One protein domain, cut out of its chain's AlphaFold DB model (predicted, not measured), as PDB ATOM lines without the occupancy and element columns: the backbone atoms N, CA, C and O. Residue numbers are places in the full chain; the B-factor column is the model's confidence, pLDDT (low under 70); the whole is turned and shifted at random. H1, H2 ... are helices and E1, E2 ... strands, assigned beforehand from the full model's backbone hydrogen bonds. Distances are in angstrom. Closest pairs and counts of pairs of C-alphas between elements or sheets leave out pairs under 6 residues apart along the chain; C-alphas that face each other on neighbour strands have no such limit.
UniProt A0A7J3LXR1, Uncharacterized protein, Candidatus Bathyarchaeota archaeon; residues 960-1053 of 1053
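Overview. This is residues 960 to 1053 of the 1053 residues of an uncharacterized protein of Candidatus Bathyarchaeota archaeon (UniProt A0A7J3LXR1). A strongly twisted sheet of five strands forms one layer, and two helices, H1 and H2, cover one face of it, each running along the strands under it, H2 over E5 and only just over E2, and H1 over E4 and only just over E3. The turn of the E4 and E5 hairpin lies at one end of the longest axis, and the link from E2 to H2 at the other. The 94 printed residues hold two named helices and five named strands in the order H1 E1 E2 H2 E3 E4 E5, a mixed class of helices and strands. The sheet is mixed, in the order E1 E3 E4 E5 E2. The whole is compact, with a radius of gyration of the C-alphas of 12.6 A, and only just elongated, with spans of 40 by 26 by 20 A.

Arrangement. E3, residues 1022 to 1028, E4, residues 1031 to 1040, and E5, residues 1043 to 1052, form a meander, each strand the antiparallel neighbour of the one before, with two hairpins. N 1026 and O 1033 are 3.2 A apart, and N 1036 and O 1047 are 2.8 A apart, both within hydrogen-bond range. Edge strand E2, residues 987 to 995, is parallel to E5 at 15 degrees, with N 989 and O 1046 at 2.8 A. Edge strand E1, residues 976 to 979, is parallel to E3 at 28 degrees, with N 978 and O 1023 at 2.9 A. H2, residues 1000 to 1015, is on the sheet at a height over the sheet of 9.7 A, along the strands, at 9 degrees to E5 on the local plane; it is over E5 and only just over E2, on which 3 of its 16 C-alphas fall. The closest C-alphas of H2 and E2 are those of Ile 1005 and Val 994, 7.4 A apart. E2, H2 and E3 make a split strand-helix-strand unit, two strands running the same way with E4 and E5 between them, and its crossover is right-handed. H1, residues 960 to 972, is on the sheet at a height of 9.0 A, along the strands, at 15 degrees to E4 on the local plane; it is over E4 and only just over E3, on which 3 of its 13 C-alphas fall. The closest C-alphas of H1 and E4 are those of Ile 963 and Val 1032, 7.6 A apart. H1 and H2 are close but not clearly touching, with the C-alphas of Ile 969 and Arg 1006 at 6.7 A, and run the same way at a steep tilt of 41 degrees. Every O i to N i+4 pair is within hydrogen-bond range in H1, and 11 of 12 are in H2.

Along the chain. H1 begins at C-alpha 960 at (-22.900, 22.796, 15.992) and is 18.4 A long; H2 is 23.7 A long. E5 is 28.5 A long and ends at C-alpha 1052 at (-28.875, 12.170, 14.571); E4 is 27.1 A, E2 24.0 A, E3 19.9 A and E1 10.1 A.

Size, cuts and confidence. The two C-alphas farthest apart, those of Gly 998 and Glu 1042, are 40.4 A apart. The printed part has no cut and no long link. Mean pLDDT of the printed part is 82.7; it is under 70 at residues 960 to 961, 997 to 1000 and 1020.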
ATOM      1  N   GLU A 960     -23.043  21.644  16.890       67.25
ATOM      2  CA  GLU A 960     -22.900  22.796  15.992       67.25
ATOM      3  C   GLU A 960     -21.849  22.579  14.898       67.25
ATOM      4  O   GLU A 960     -22.088  22.940  13.747       67.25
ATOM      5  N   GLU A 961     -20.731  21.920  15.214       66.81
ATOM      6  CA  GLU A 961     -19.704  21.571  14.226       66.81
ATOM      7  C   GLU A 961     -20.224  20.543  13.216       66.81
ATOM      8  O   GLU A 961     -20.026  20.708  12.012       66.81
ATOM      9  N   LYS A 962     -20.979  19.534  13.677       73.44
ATOM     10  CA  LYS A 962     -21.668  18.584  12.792       73.44
ATOM     11  C   LYS A 962     -22.639  19.304  11.857       73.44
ATOM     12  O   LYS A 962     -22.652  19.033  10.661       73.44
ATOM     13  N   ILE A 963     -23.426  20.252  12.374       78.69
ATOM     14  CA  ILE A 963     -24.339  21.063  11.557       78.69
ATOM     15  C   ILE A 963     -23.559  21.891  10.524       78.69
ATOM     16  O   ILE A 963     -23.979  21.978   9.368       78.69
ATOM     17  N   ALA A 964     -22.435  22.496  10.911       79.06
ATOM     18  CA  ALA A 964     -21.608  23.302  10.019       79.06
ATOM     19  C   ALA A 964     -20.998  22.468   8.876       79.06
ATOM     20  O   ALA A 964     -21.089  22.873   7.714       79.06
ATOM     21  N   GLU A 965     -20.454  21.287   9.177       80.25
ATOM     22  CA  GLU A 965     -19.910  20.369   8.168       80.25
ATOM     23  C   GLU A 965     -21.004  19.792   7.255       80.25
ATOM     24  O   GLU A 965     -20.837  19.764   6.035       80.25
ATOM     25  N   LEU A 966     -22.184  19.451   7.785       83.69
ATOM     26  CA  LEU A 966     -23.335  19.058   6.958       83.69
ATOM     27  C   LEU A 966     -23.745  20.172   5.982       83.69
ATOM     28  O   LEU A 966     -23.981  19.917   4.798       83.69
ATOM     29  N   LYS A 967     -23.773  21.431   6.441       85.81
ATOM     30  CA  LYS A 967     -24.027  22.591   5.570       85.81
ATOM     31  C   LYS A 967     -22.922  22.772   4.527       85.81
ATOM     32  O   LYS A 967     -23.205  23.231   3.425       85.81
ATOM     33  N   LYS A 968     -21.672  22.441   4.834       85.50
ATOM     34  CA  LYS A 968     -20.566  22.513   3.872       85.50
ATOM     35  C   LYS A 968     -20.699  21.447   2.785       85.50
ATOM     36  O   LYS A 968     -20.650  21.798   1.611       85.50
ATOM     37  N   ILE A 969     -21.008  20.199   3.157       85.75
ATOM     38  CA  ILE A 969     -21.262  19.103   2.205       85.75
ATOM     39  C   ILE A 969     -22.348  19.490   1.193       85.75
ATOM     40  O   ILE A 969     -22.174  19.295  -0.007       85.75
ATOM     41  N   LEU A 970     -23.449  20.090   1.650       86.62
ATOM     42  CA  LEU A 970     -24.526  20.527   0.756       86.62
ATOM     43  C   LEU A 970     -24.095  21.643  -0.207       86.62
ATOM     44  O   LEU A 970     -24.473  21.610  -1.378       86.62
ATOM     45  N   ARG A 971     -23.281  22.604   0.251       85.75
ATOM     46  CA  ARG A 971     -22.732  23.658  -0.622       85.75
ATOM     47  C   ARG A 971     -21.760  23.087  -1.653       85.75
ATOM     48  O   ARG A 971     -21.836  23.474  -2.816       85.75
ATOM     49  N   ASP A 972     -20.909  22.143  -1.253       85.19
ATOM     50  CA  ASP A 972     -19.958  21.461  -2.142       85.19
ATOM     51  C   ASP A 972     -20.668  20.637  -3.228       85.19
ATOM     52  O   ASP A 972     -20.141  20.456  -4.324       85.19
ATOM     53  N   LEU A 973     -21.885  20.160  -2.947       84.19
ATOM     54  CA  LEU A 973     -22.762  19.497  -3.917       84.19
ATOM     55  C   LEU A 973     -23.528  20.482  -4.825       84.19
ATOM     56  O   LEU A 973     -24.347  20.056  -5.636       84.19
ATOM     57  N   GLY A 974     -23.273  21.790  -4.719       82.31
ATOM     58  CA  GLY A 974     -23.894  22.826  -5.549       82.31
ATOM     59  C   GLY A 974     -25.312  23.224  -5.125       82.31
ATOM     60  O   GLY A 974     -26.020  23.874  -5.901       82.31
ATOM     61  N   LEU A 975     -25.743  22.852  -3.914       85.69
ATOM     62  CA  LEU A 975     -27.077  23.151  -3.394       85.69
ATOM     63  C   LEU A 975     -27.104  24.471  -2.613       85.69
ATOM     64  O   LEU A 975     -26.188  24.828  -1.875       85.69
ATOM     65  N   THR A 976     -28.224  25.177  -2.735       85.38
ATOM     66  CA  THR A 976     -28.543  26.393  -1.983       85.38
ATOM     67  C   THR A 976     -29.361  26.000  -0.759       85.38
ATOM     68  O   THR A 976     -30.459  25.455  -0.894       85.38
ATOM     69  N   ILE A 977     -28.827  26.256   0.430       88.56
ATOM     70  CA  ILE A 977     -29.425  25.829   1.699       88.56
ATOM     71  C   ILE A 977     -30.483  26.838   2.145       88.56
ATOM     72  O   ILE A 977     -30.219  28.040   2.165       88.56
ATOM     73  N   ILE A 978     -31.659  26.341   2.525       88.12
ATOM     74  CA  ILE A 978     -32.745  27.117   3.127       88.12
ATOM     75  C   ILE A 978     -33.062  26.512   4.493       88.12
ATOM     76  O   ILE A 978     -33.501  25.368   4.585       88.12
ATOM     77  N   GLU A 979     -32.851  27.285   5.555       87.94
ATOM     78  CA  GLU A 979     -33.278  26.913   6.904       87.94
ATOM     79  C   GLU A 979     -34.764  27.239   7.060       87.94
ATOM     80  O   GLU A 979     -35.175  28.387   6.903       87.94
ATOM     81  N   ALA A 980     -35.580  26.214   7.296       82.06
ATOM     82  CA  ALA A 980     -37.026  26.340   7.408       82.06
ATOM     83  C   ALA A 980     -37.463  26.147   8.865       82.06
ATOM     84  O   ALA A 980     -37.106  25.148   9.486       82.06
ATOM     85  N   GLU A 981     -38.286  27.059   9.389       77.12
ATOM     86  CA  GLU A 981     -38.939  26.871  10.696       77.12
ATOM     87  C   GLU A 981     -39.940  25.709  10.666       77.12
ATOM     88  O   GLU A 981     -40.027  24.931  11.612       77.12
ATOM     89  N   ALA A 982     -40.687  25.563   9.567       74.31
ATOM     90  CA  ALA A 982     -41.636  24.474   9.372       74.31
ATOM     91  C   ALA A 982     -41.843  24.166   7.880       74.31
ATOM     92  O   ALA A 982     -41.823  25.059   7.033       74.31
ATOM     93  N   LEU A 983     -42.086  22.889   7.561       82.81
ATOM     94  CA  LEU A 983     -42.387  22.408   6.208       82.81
ATOM     95  C   LEU A 983     -43.744  21.689   6.176       82.81
ATOM     96  O   LEU A 983     -43.955  20.710   6.910       82.81
ATOM     97  N   TYR A 984     -44.620  22.124   5.262       84.06
ATOM     98  CA  TYR A 984     -45.970  21.586   5.036       84.06
ATOM     99  C   TYR A 984     -46.148  21.022   3.608       84.06
ATOM    100  O   TYR A 984     -46.906  21.578   2.813       84.06
ATOM    101  N   PRO A 985     -45.434  19.946   3.234       86.38
ATOM    102  CA  PRO A 985     -45.675  19.239   1.980       86.38
ATOM    103  C   PRO A 985     -46.981  18.431   2.055       86.38
ATOM    104  O   PRO A 985     -47.464  18.111   3.144       86.38
ATOM    105  N   HIS A 986     -47.513  18.045   0.898       87.62
ATOM    106  CA  HIS A 986     -48.687  17.175   0.815       87.62
ATOM    107  C   HIS A 986     -48.354  15.741   1.266       87.62
ATOM    108  O   HIS A 986     -49.200  15.075   1.859       87.62
ATOM    109  N   VAL A 987     -47.116  15.279   1.031       83.44
ATOM    110  CA  VAL A 987     -46.613  13.959   1.453       83.44
ATOM    111  C   VAL A 987     -45.177  14.088   1.981       83.44
ATOM    112  O   VAL A 987     -44.363  14.805   1.400       83.44
ATOM    113  N   LYS A 988     -44.854  13.400   3.087       87.81
ATOM    114  CA  LYS A 988     -43.496  13.314   3.661       87.81
ATOM    115  C   LYS A 988     -42.973  11.887   3.535       87.81
ATOM    116  O   LYS A 988     -43.548  10.979   4.128       87.81
ATOM    117  N   VAL A 989     -41.859  11.711   2.836       84.94
ATOM    118  CA  VAL A 989     -41.181  10.425   2.660       84.94
ATOM    119  C   VAL A 989     -39.802  10.520   3.300       84.94
ATOM    120  O   VAL A 989     -38.958  11.310   2.882       84.94
ATOM    121  N   ARG A 990     -39.573   9.734   4.355       87.12
ATOM    122  CA  ARG A 990     -38.244   9.607   4.958       87.12
ATOM    123  C   ARG A 990     -37.483   8.533   4.199       87.12
ATOM    124  O   ARG A 990     -37.945   7.397   4.165       87.12
ATOM    125  N   VAL A 991     -36.352   8.898   3.609       84.69
ATOM    126  CA  VAL A 991     -35.567   7.977   2.781       84.69
ATOM    127  C   VAL A 991     -34.576   7.190   3.621       84.69
ATOM    128  O   VAL A 991     -34.486   5.976   3.483       84.69
ATOM    129  N   GLU A 992     -33.891   7.852   4.552       84.00
ATOM    130  CA  GLU A 992     -32.904   7.188   5.399       84.00
ATOM    131  C   GLU A 992     -32.821   7.825   6.788       84.00
ATOM    132  O   GLU A 992     -33.261   8.960   7.016       84.00
ATOM    133  N   ASN A 993     -32.266   7.055   7.721       87.88
ATOM    134  CA  ASN A 993     -31.987   7.467   9.083       87.88
ATOM    135  C   ASN A 993     -30.523   7.165   9.414       87.88
ATOM    136  O   ASN A 993     -30.137   5.997   9.448       87.88
ATOM    137  N   VAL A 994     -29.719   8.199   9.656       84.69
ATOM    138  CA  VAL A 994     -28.264   8.068   9.818       84.69
ATOM    139  C   VAL A 994     -27.832   8.692  11.139       84.69
ATOM    140  O   VAL A 994     -28.363   9.717  11.553       84.69
ATOM    141  N   LYS A 995     -26.857   8.087  11.816       81.69
ATOM    142  CA  LYS A 995     -26.267   8.646  13.035       81.69
ATOM    143  C   LYS A 995     -24.910   9.253  12.706       81.69
ATOM    144  O   LYS A 995     -24.060   8.558  12.164       81.69
ATOM    145  N   CYS A 996     -24.703  10.524  13.043       74.25
ATOM    146  CA  CYS A 996     -23.411  11.185  12.906       74.25
ATOM    147  C   CYS A 996     -22.717  11.195  14.274       74.25
ATOM    148  O   CYS A 996     -23.005  12.029  15.133       74.25
ATOM    149  N   SER A 997     -21.822  10.240  14.503       63.69
ATOM    150  CA  SER A 997     -21.034  10.148  15.737       63.69
ATOM    151  C   SER A 997     -19.713  10.911  15.602       63.69
ATOM    152  O   SER A 997     -19.319  11.598  16.545       63.69
ATOM    153  N   GLY A 998     -19.078  10.862  14.424       62.72
ATOM    154  CA  GLY A 998     -17.793  11.514  14.143       62.72
ATOM    155  C   GLY A 998     -17.584  11.873  12.666       62.72
ATOM    156  O   GLY A 998     -18.503  11.795  11.850       62.72
ATOM    157  N   SER A 999     -16.365  12.296  12.316       57.38
ATOM    158  CA  SER A 999     -16.018  12.750  10.958       57.38
ATOM    159  C   SER A 999     -16.022  11.634   9.911       57.38
ATOM    160  O   SER A 999     -16.225  11.910   8.732       57.38
ATOM    161  N   GLU A1000     -15.831  10.381  10.322       66.00
ATOM    162  CA  GLU A1000     -15.875   9.214   9.430       66.00
ATOM    163  C   GLU A1000     -17.275   9.015   8.819       66.00
ATOM    164  O   GLU A1000     -17.404   8.686   7.639       66.00
ATOM    165  N   ASP A1001     -18.326   9.337   9.581       76.44
ATOM    166  CA  ASP A1001     -19.721   9.210   9.146       76.44
ATOM    167  C   ASP A1001     -20.097  10.256   8.081       76.44
ATOM    168  O   ASP A1001     -21.037  10.057   7.308       76.44
ATOM    169  N   LEU A1002     -19.355  11.369   7.984       77.44
ATOM    170  CA  LEU A1002     -19.621  12.442   7.017       77.44
ATOM    171  C   LEU A1002     -19.404  11.984   5.567       77.44
ATOM    172  O   LEU A1002     -20.125  12.424   4.669       77.44
ATOM    173  N   ALA A1003     -18.448  11.080   5.329       79.25
ATOM    174  CA  ALA A1003     -18.217  10.506   4.004       79.25
ATOM    175  C   ALA A1003     -19.393   9.618   3.562       79.25
ATOM    176  O   ALA A1003     -19.827   9.702   2.411       79.25
ATOM    177  N   TYR A1004     -19.945   8.831   4.489       83.19
ATOM    178  CA  TYR A1004     -21.138   8.018   4.253       83.19
ATOM    179  C   TYR A1004     -22.374   8.897   4.021       83.19
ATOM    180  O   TYR A1004     -23.064   8.739   3.016       83.19
ATOM    181  N   ILE A1005     -22.602   9.904   4.870       84.44
ATOM    182  CA  ILE A1005     -23.715  10.854   4.714       84.44
ATOM    183  C   ILE A1005     -23.641  11.576   3.360       84.44
ATOM    184  O   ILE A1005     -24.662  11.753   2.694       84.44
ATOM    185  N   ARG A1006     -22.439  11.953   2.904       87.12
ATOM    186  CA  ARG A1006     -22.245  12.543   1.572       87.12
ATOM    187  C   ARG A1006     -22.681  11.592   0.455       87.12
ATOM    188  O   ARG A1006     -23.340  12.048  -0.478       87.12
ATOM    189  N   GLN A1007     -22.339  10.307   0.546       85.56
ATOM    190  CA  GLN A1007     -22.765   9.300  -0.431       85.56
ATOM    191  C   GLN A1007     -24.284   9.114  -0.429       85.56
ATOM    192  O   GLN A1007     -24.884   9.097  -1.500       85.56
ATOM    193  N   VAL A1008     -24.908   9.057   0.749       86.06
ATOM    194  CA  VAL A1008     -26.369   8.952   0.897       86.06
ATOM    195  C   VAL A1008     -27.079  10.144   0.250       86.06
ATOM    196  O   VAL A1008     -28.013   9.967  -0.530       86.06
ATOM    197  N   ILE A1009     -26.611  11.371   0.504       86.38
ATOM    198  CA  ILE A1009     -27.189  12.578  -0.104       86.38
ATOM    199  C   ILE A1009     -27.006  12.563  -1.630       86.38
ATOM    200  O   ILE A1009     -27.929  12.915  -2.359       86.38
ATOM    201  N   GLN A1010     -25.842  12.142  -2.135       86.81
ATOM    202  CA  GLN A1010     -25.603  12.019  -3.578       86.81
ATOM    203  C   GLN A1010     -26.507  10.968  -4.230       86.81
ATOM    204  O   GLN A1010     -27.067  11.233  -5.294       86.81
ATOM    205  N   ALA A1011     -26.672   9.808  -3.591       85.62
ATOM    206  CA  ALA A1011     -27.564   8.752  -4.052       85.62
ATOM    207  C   ALA A1011     -29.014   9.247  -4.106       85.62
ATOM    208  O   ALA A1011     -29.679   9.066  -5.122       85.62
ATOM    209  N   LEU A1012     -29.457   9.972  -3.074       85.38
ATOM    210  CA  LEU A1012     -30.789  10.565  -3.024       85.38
ATOM    211  C   LEU A1012     -31.025  11.584  -4.149       85.38
ATOM    212  O   LEU A1012     -32.082  11.583  -4.772       85.38
ATOM    213  N   ILE A1013     -30.050  12.451  -4.436       85.00
ATOM    214  CA  ILE A1013     -30.154  13.434  -5.528       85.00
ATOM    215  C   ILE A1013     -30.282  12.733  -6.890       85.00
ATOM    216  O   ILE A1013     -31.069  13.175  -7.730       85.00
ATOM    217  N   LEU A1014     -29.523  11.651  -7.097       84.94
ATOM    218  CA  LEU A1014     -29.546  10.843  -8.321       84.94
ATOM    219  C   LEU A1014     -30.859  10.069  -8.484       84.94
ATOM    220  O   LEU A1014     -31.428  10.070  -9.572       84.94
ATOM    221  N   GLU A1015     -31.344   9.428  -7.421       83.31
ATOM    222  CA  GLU A1015     -32.576   8.630  -7.439       83.31
ATOM    223  C   GLU A1015     -33.816   9.491  -7.710       83.31
ATOM    224  O   GLU A1015     -34.742   9.064  -8.397       83.31
ATOM    225  N   LEU A1016     -33.812  10.733  -7.220       80.19
ATOM    226  CA  LEU A1016     -34.917  11.672  -7.383       80.19
ATOM    227  C   LEU A1016     -34.896  12.469  -8.703       80.19
ATOM    228  O   LEU A1016     -35.808  13.269  -8.910       80.19
ATOM    229  N   ASP A1017     -33.866  12.315  -9.553       78.31
ATOM    230  CA  ASP A1017     -33.585  13.192 -10.713       78.31
ATOM    231  C   ASP A1017     -33.789  14.683 -10.367       78.31
ATOM    232  O   ASP A1017     -34.499  15.447 -11.032       78.31
ATOM    233  N   TYR A1018     -33.235  15.097  -9.223       79.56
ATOM    234  CA  TYR A1018     -33.548  16.397  -8.645       79.56
ATOM    235  C   TYR A1018     -32.894  17.538  -9.442       79.56
ATOM    236  O   TYR A1018     -31.721  17.857  -9.269       79.56
ATOM    237  N   GLN A1019     -33.686  18.214 -10.279       71.25
ATOM    238  CA  GLN A1019     -33.268  19.379 -11.084       71.25
ATOM    239  C   GLN A1019     -33.251  20.706 -10.292       71.25
ATOM    240  O   GLN A1019     -32.897  21.765 -10.819       71.25
ATOM    241  N   GLY A1020     -33.700  20.695  -9.034       69.06
ATOM    242  CA  GLY A1020     -33.764  21.896  -8.207       69.06
ATOM    243  C   GLY A1020     -32.403  22.289  -7.623       69.06
ATOM    244  O   GLY A1020     -31.502  21.477  -7.464       69.06
ATOM    245  N   LYS A1021     -32.256  23.567  -7.258       76.75
ATOM    246  CA  LYS A1021     -31.050  24.075  -6.573       76.75
ATOM    247  C   LYS A1021     -31.233  24.267  -5.070       76.75
ATOM    248  O   LYS A1021     -30.330  24.796  -4.435       76.75
ATOM    249  N   ARG A1022     -32.396  23.944  -4.497       84.62
ATOM    250  CA  ARG A1022     -32.749  24.306  -3.114       84.62
ATOM    251  C   ARG A1022     -32.870  23.067  -2.241       84.62
ATOM    252  O   ARG A1022     -33.643  22.174  -2.555       84.62
ATOM    253  N   VAL A1023     -32.168  23.056  -1.119       90.31
ATOM    254  CA  VAL A1023     -32.299  22.017  -0.093       90.31
ATOM    255  C   VAL A1023     -32.799  22.652   1.196       90.31
ATOM    256  O   VAL A1023     -32.353  23.741   1.565       90.31
ATOM    257  N   TYR A1024     -33.746  21.995   1.859       90.12
ATOM    258  CA  TYR A1024     -34.343  22.490   3.093       90.12
ATOM    259  C   TYR A1024     -33.733  21.777   4.291       90.12
ATOM    260  O   TYR A1024     -33.652  20.548   4.306       90.12
ATOM    261  N   ILE A1025     -33.332  22.551   5.296       91.38
ATOM    262  CA  ILE A1025     -32.871  22.047   6.589       91.38
ATOM    263  C   ILE A1025     -33.832  22.509   7.675       91.38
ATOM    264  O   ILE A1025     -34.196  23.684   7.719       91.38
ATOM    265  N   TRP A1026     -34.206  21.594   8.567       90.50
ATOM    266  CA  TRP A1026     -34.927  21.918   9.797       90.50
ATOM    267  C   TRP A1026     -34.465  21.027  10.951       90.50
ATOM    268  O   TRP A1026     -33.937  19.928  10.748       90.50
ATOM    269  N   PHE A1027     -34.666  21.516  12.172       87.75
ATOM    270  CA  PHE A1027     -34.153  20.908  13.396       87.75
ATOM    271  C   PHE A1027     -35.299  20.335  14.234       87.75
ATOM    272  O   PHE A1027     -36.295  21.019  14.456       87.75
ATOM    273  N   ASP A1028     -35.154  19.095  14.704       82.44
ATOM    274  CA  ASP A1028     -36.139  18.415  15.558       82.44
ATOM    275  C   ASP A1028     -35.429  17.678  16.708       82.44
ATOM    276  O   ASP A1028     -34.914  16.570  16.551       82.44
ATOM    277  N   GLY A1029     -35.310  18.327  17.870       81.19
ATOM    278  CA  GLY A1029     -34.567  17.782  19.013       81.19
ATOM    279  C   GLY A1029     -33.080  17.575  18.699       81.19
ATOM    280  O   GLY A1029     -32.377  18.552  18.444       81.19
ATOM    281  N   ASN A1030     -32.612  16.322  18.722       80.25
ATOM    282  CA  ASN A1030     -31.244  15.915  18.342       80.25
ATOM    283  C   ASN A1030     -31.115  15.540  16.854       80.25
ATOM    284  O   ASN A1030     -30.083  15.027  16.434       80.25
ATOM    285  N   TRP A1031     -32.155  15.765  16.051       83.50
ATOM    286  CA  TRP A1031     -32.163  15.414  14.637       83.50
ATOM    287  C   TRP A1031     -32.018  16.651  13.757       83.50
ATOM    288  O   TRP A1031     -32.719  17.654  13.927       83.50
ATOM    289  N   VAL A1032     -31.126  16.557  12.778       88.00
ATOM    290  CA  VAL A1032     -31.039  17.475  11.644       88.00
ATOM    291  C   VAL A1032     -31.661  16.772  10.454       88.00
ATOM    292  O   VAL A1032     -31.204  15.710  10.036       88.00
ATOM    293  N   ASN A1033     -32.717  17.361   9.909       89.88
ATOM    294  CA  ASN A1033     -33.394  16.818   8.746       89.88
ATOM    295  C   ASN A1033     -32.994  17.609   7.504       89.88
ATOM    296  O   ASN A1033     -33.049  18.839   7.505       89.88
ATOM    297  N   ILE A1034     -32.609  16.894   6.450       90.44
ATOM    298  CA  ILE A1034     -32.229  17.459   5.153       90.44
ATOM    299  C   ILE A1034     -33.227  16.944   4.125       90.44
ATOM    300  O   ILE A1034     -33.336  15.733   3.943       90.44
ATOM    301  N   GLY A1035     -33.961  17.841   3.464       89.19
ATOM    302  CA  GLY A1035     -35.051  17.458   2.573       89.19
ATOM    303  C   GLY A1035     -35.108  18.199   1.242       89.19
ATOM    304  O   GLY A1035     -34.766  19.379   1.129       89.19
ATOM    305  N   PHE A1036     -35.609  17.486   0.239       89.31
ATOM    306  CA  PHE A1036     -35.821  17.929  -1.132       89.31
ATOM    307  C   PHE A1036     -37.321  17.919  -1.430       89.31
ATOM    308  O   PHE A1036     -37.992  16.904  -1.245       89.31
ATOM    309  N   MET A1037     -37.860  19.061  -1.866       86.19
ATOM    310  CA  MET A1037     -39.261  19.162  -2.284       86.19
ATOM    311  C   MET A1037     -39.376  19.034  -3.794       86.19
ATOM    312  O   MET A1037     -38.748  19.797  -4.533       86.19
ATOM    313  N   ILE A1038     -40.219  18.103  -4.229       85.50
ATOM    314  CA  ILE A1038     -40.461  17.798  -5.636       85.50
ATOM    315  C   ILE A1038     -41.958  17.898  -5.893       85.50
ATOM    316  O   ILE A1038     -42.783  17.499  -5.070       85.50
ATOM    317  N   LYS A1039     -42.314  18.488  -7.033       81.19
ATOM    318  CA  LYS A1039     -43.701  18.597  -7.472       81.19
ATOM    319  C   LYS A1039     -43.990  17.488  -8.478       81.19
ATOM    320  O   LYS A1039     -43.503  17.550  -9.605       81.19
ATOM    321  N   PHE A1040     -44.821  16.530  -8.088       77.56
ATOM    322  CA  PHE A1040     -45.377  15.515  -8.977       77.56
ATOM    323  C   PHE A1040     -46.828  15.889  -9.299       77.56
ATOM    324  O   PHE A1040     -47.735  15.713  -8.486       77.56
ATOM    325  N   SER A1041     -47.060  16.438 -10.497       79.44
ATOM    326  CA  SER A1041     -48.376  16.942 -10.924       79.44
ATOM    327  C   SER A1041     -48.932  18.025  -9.973       79.44
ATOM    328  O   SER A1041     -48.350  19.108  -9.902       79.44
ATOM    329  N   GLU A1042     -50.021  17.772  -9.236       81.56
ATOM    330  CA  GLU A1042     -50.613  18.700  -8.252       81.56
ATOM    331  C   GLU A1042     -50.160  18.454  -6.799       81.56
ATOM    332  O   GLU A1042     -50.521  19.220  -5.908       81.56
ATOM    333  N   ILE A1043     -49.332  17.434  -6.545       81.75
ATOM    334  CA  ILE A1043     -48.881  17.041  -5.201       81.75
ATOM    335  C   ILE A1043     -47.417  17.469  -5.001       81.75
ATOM    336  O   ILE A1043     -46.581  17.351  -5.896       81.75
ATOM    337  N   ILE A1044     -47.110  17.992  -3.811       86.06
ATOM    338  CA  ILE A1044     -45.739  18.332  -3.386       86.06
ATOM    339  C   ILE A1044     -45.286  17.279  -2.386       86.06
ATOM    340  O   ILE A1044     -45.858  17.183  -1.296       86.06
ATOM    341  N   GLU A1045     -44.252  16.535  -2.747       88.81
ATOM    342  CA  GLU A1045     -43.654  15.494  -1.918       88.81
ATOM    343  C   GLU A1045     -42.318  15.987  -1.351       88.81
ATOM    344  O   GLU A1045     -41.534  16.643  -2.042       88.81
ATOM    345  N   LEU A1046     -42.074  15.706  -0.071       89.69
ATOM    346  CA  LEU A1046     -40.814  15.987   0.615       89.69
ATOM    347  C   LEU A1046     -40.081  14.677   0.871       89.69
ATOM    348  O   LEU A1046     -40.507  13.899   1.727       89.69
ATOM    349  N   TYR A1047     -38.956  14.492   0.195       90.38
ATOM    350  CA  TYR A1047     -38.025  13.402   0.452       90.38
ATOM    351  C   TYR A1047     -36.930  13.897   1.377       90.38
ATOM    352  O   TYR A1047     -36.285  14.899   1.069       90.38
ATOM    353  N   TYR A1048     -36.731  13.247   2.521       90.44
ATOM    354  CA  TYR A1048     -35.764  13.725   3.505       90.44
ATOM    355  C   TYR A1048     -34.996  12.619   4.213       90.44
ATOM    356  O   TYR A1048     -35.490  11.506   4.396       90.44
ATOM    357  N   ILE A1049     -33.785  12.969   4.633       91.25
ATOM    358  CA  ILE A1049     -32.910  12.154   5.468       91.25
ATOM    359  C   ILE A1049     -32.917  12.767   6.865       91.25
ATOM    360  O   ILE A1049     -32.783  13.986   7.012       91.25
ATOM    361  N   SER A1050     -33.073  11.924   7.881       89.56
ATOM    362  CA  SER A1050     -32.919  12.317   9.281       89.56
ATOM    363  C   SER A1050     -31.528  11.923   9.759       89.56
ATOM    364  O   SER A1050     -31.146  10.759   9.654       89.56
ATOM    365  N   ILE A1051     -30.773  12.890  10.274       87.81
ATOM    366  CA  ILE A1051     -29.422  12.681  10.796       87.81
ATOM    367  C   ILE A1051     -29.433  12.958  12.298       87.81
ATOM    368  O   ILE A1051     -29.823  14.050  12.702       87.81
ATOM    369  N   GLU A1052     -29.046  11.987  13.123       84.31
ATOM    370  CA  GLU A1052     -28.875  12.170  14.571       84.31
ATOM    371  C   GLU A1052     -27.543  12.883  14.812       84.31
ATOM    372  O   GLU A1052     -26.510  12.424  14.309       84.31
ATOM    373  N   VAL A1053     -27.565  13.999  15.545       73.44
ATOM    374  CA  VAL A1053     -26.443  14.946  15.648       73.44
ATOM    375  C   VAL A1053     -26.041  15.207  17.086       73.44
ATOM    376  O   VAL A1053     -26.926  15.533  17.908       73.44
TER     377      VAL A1053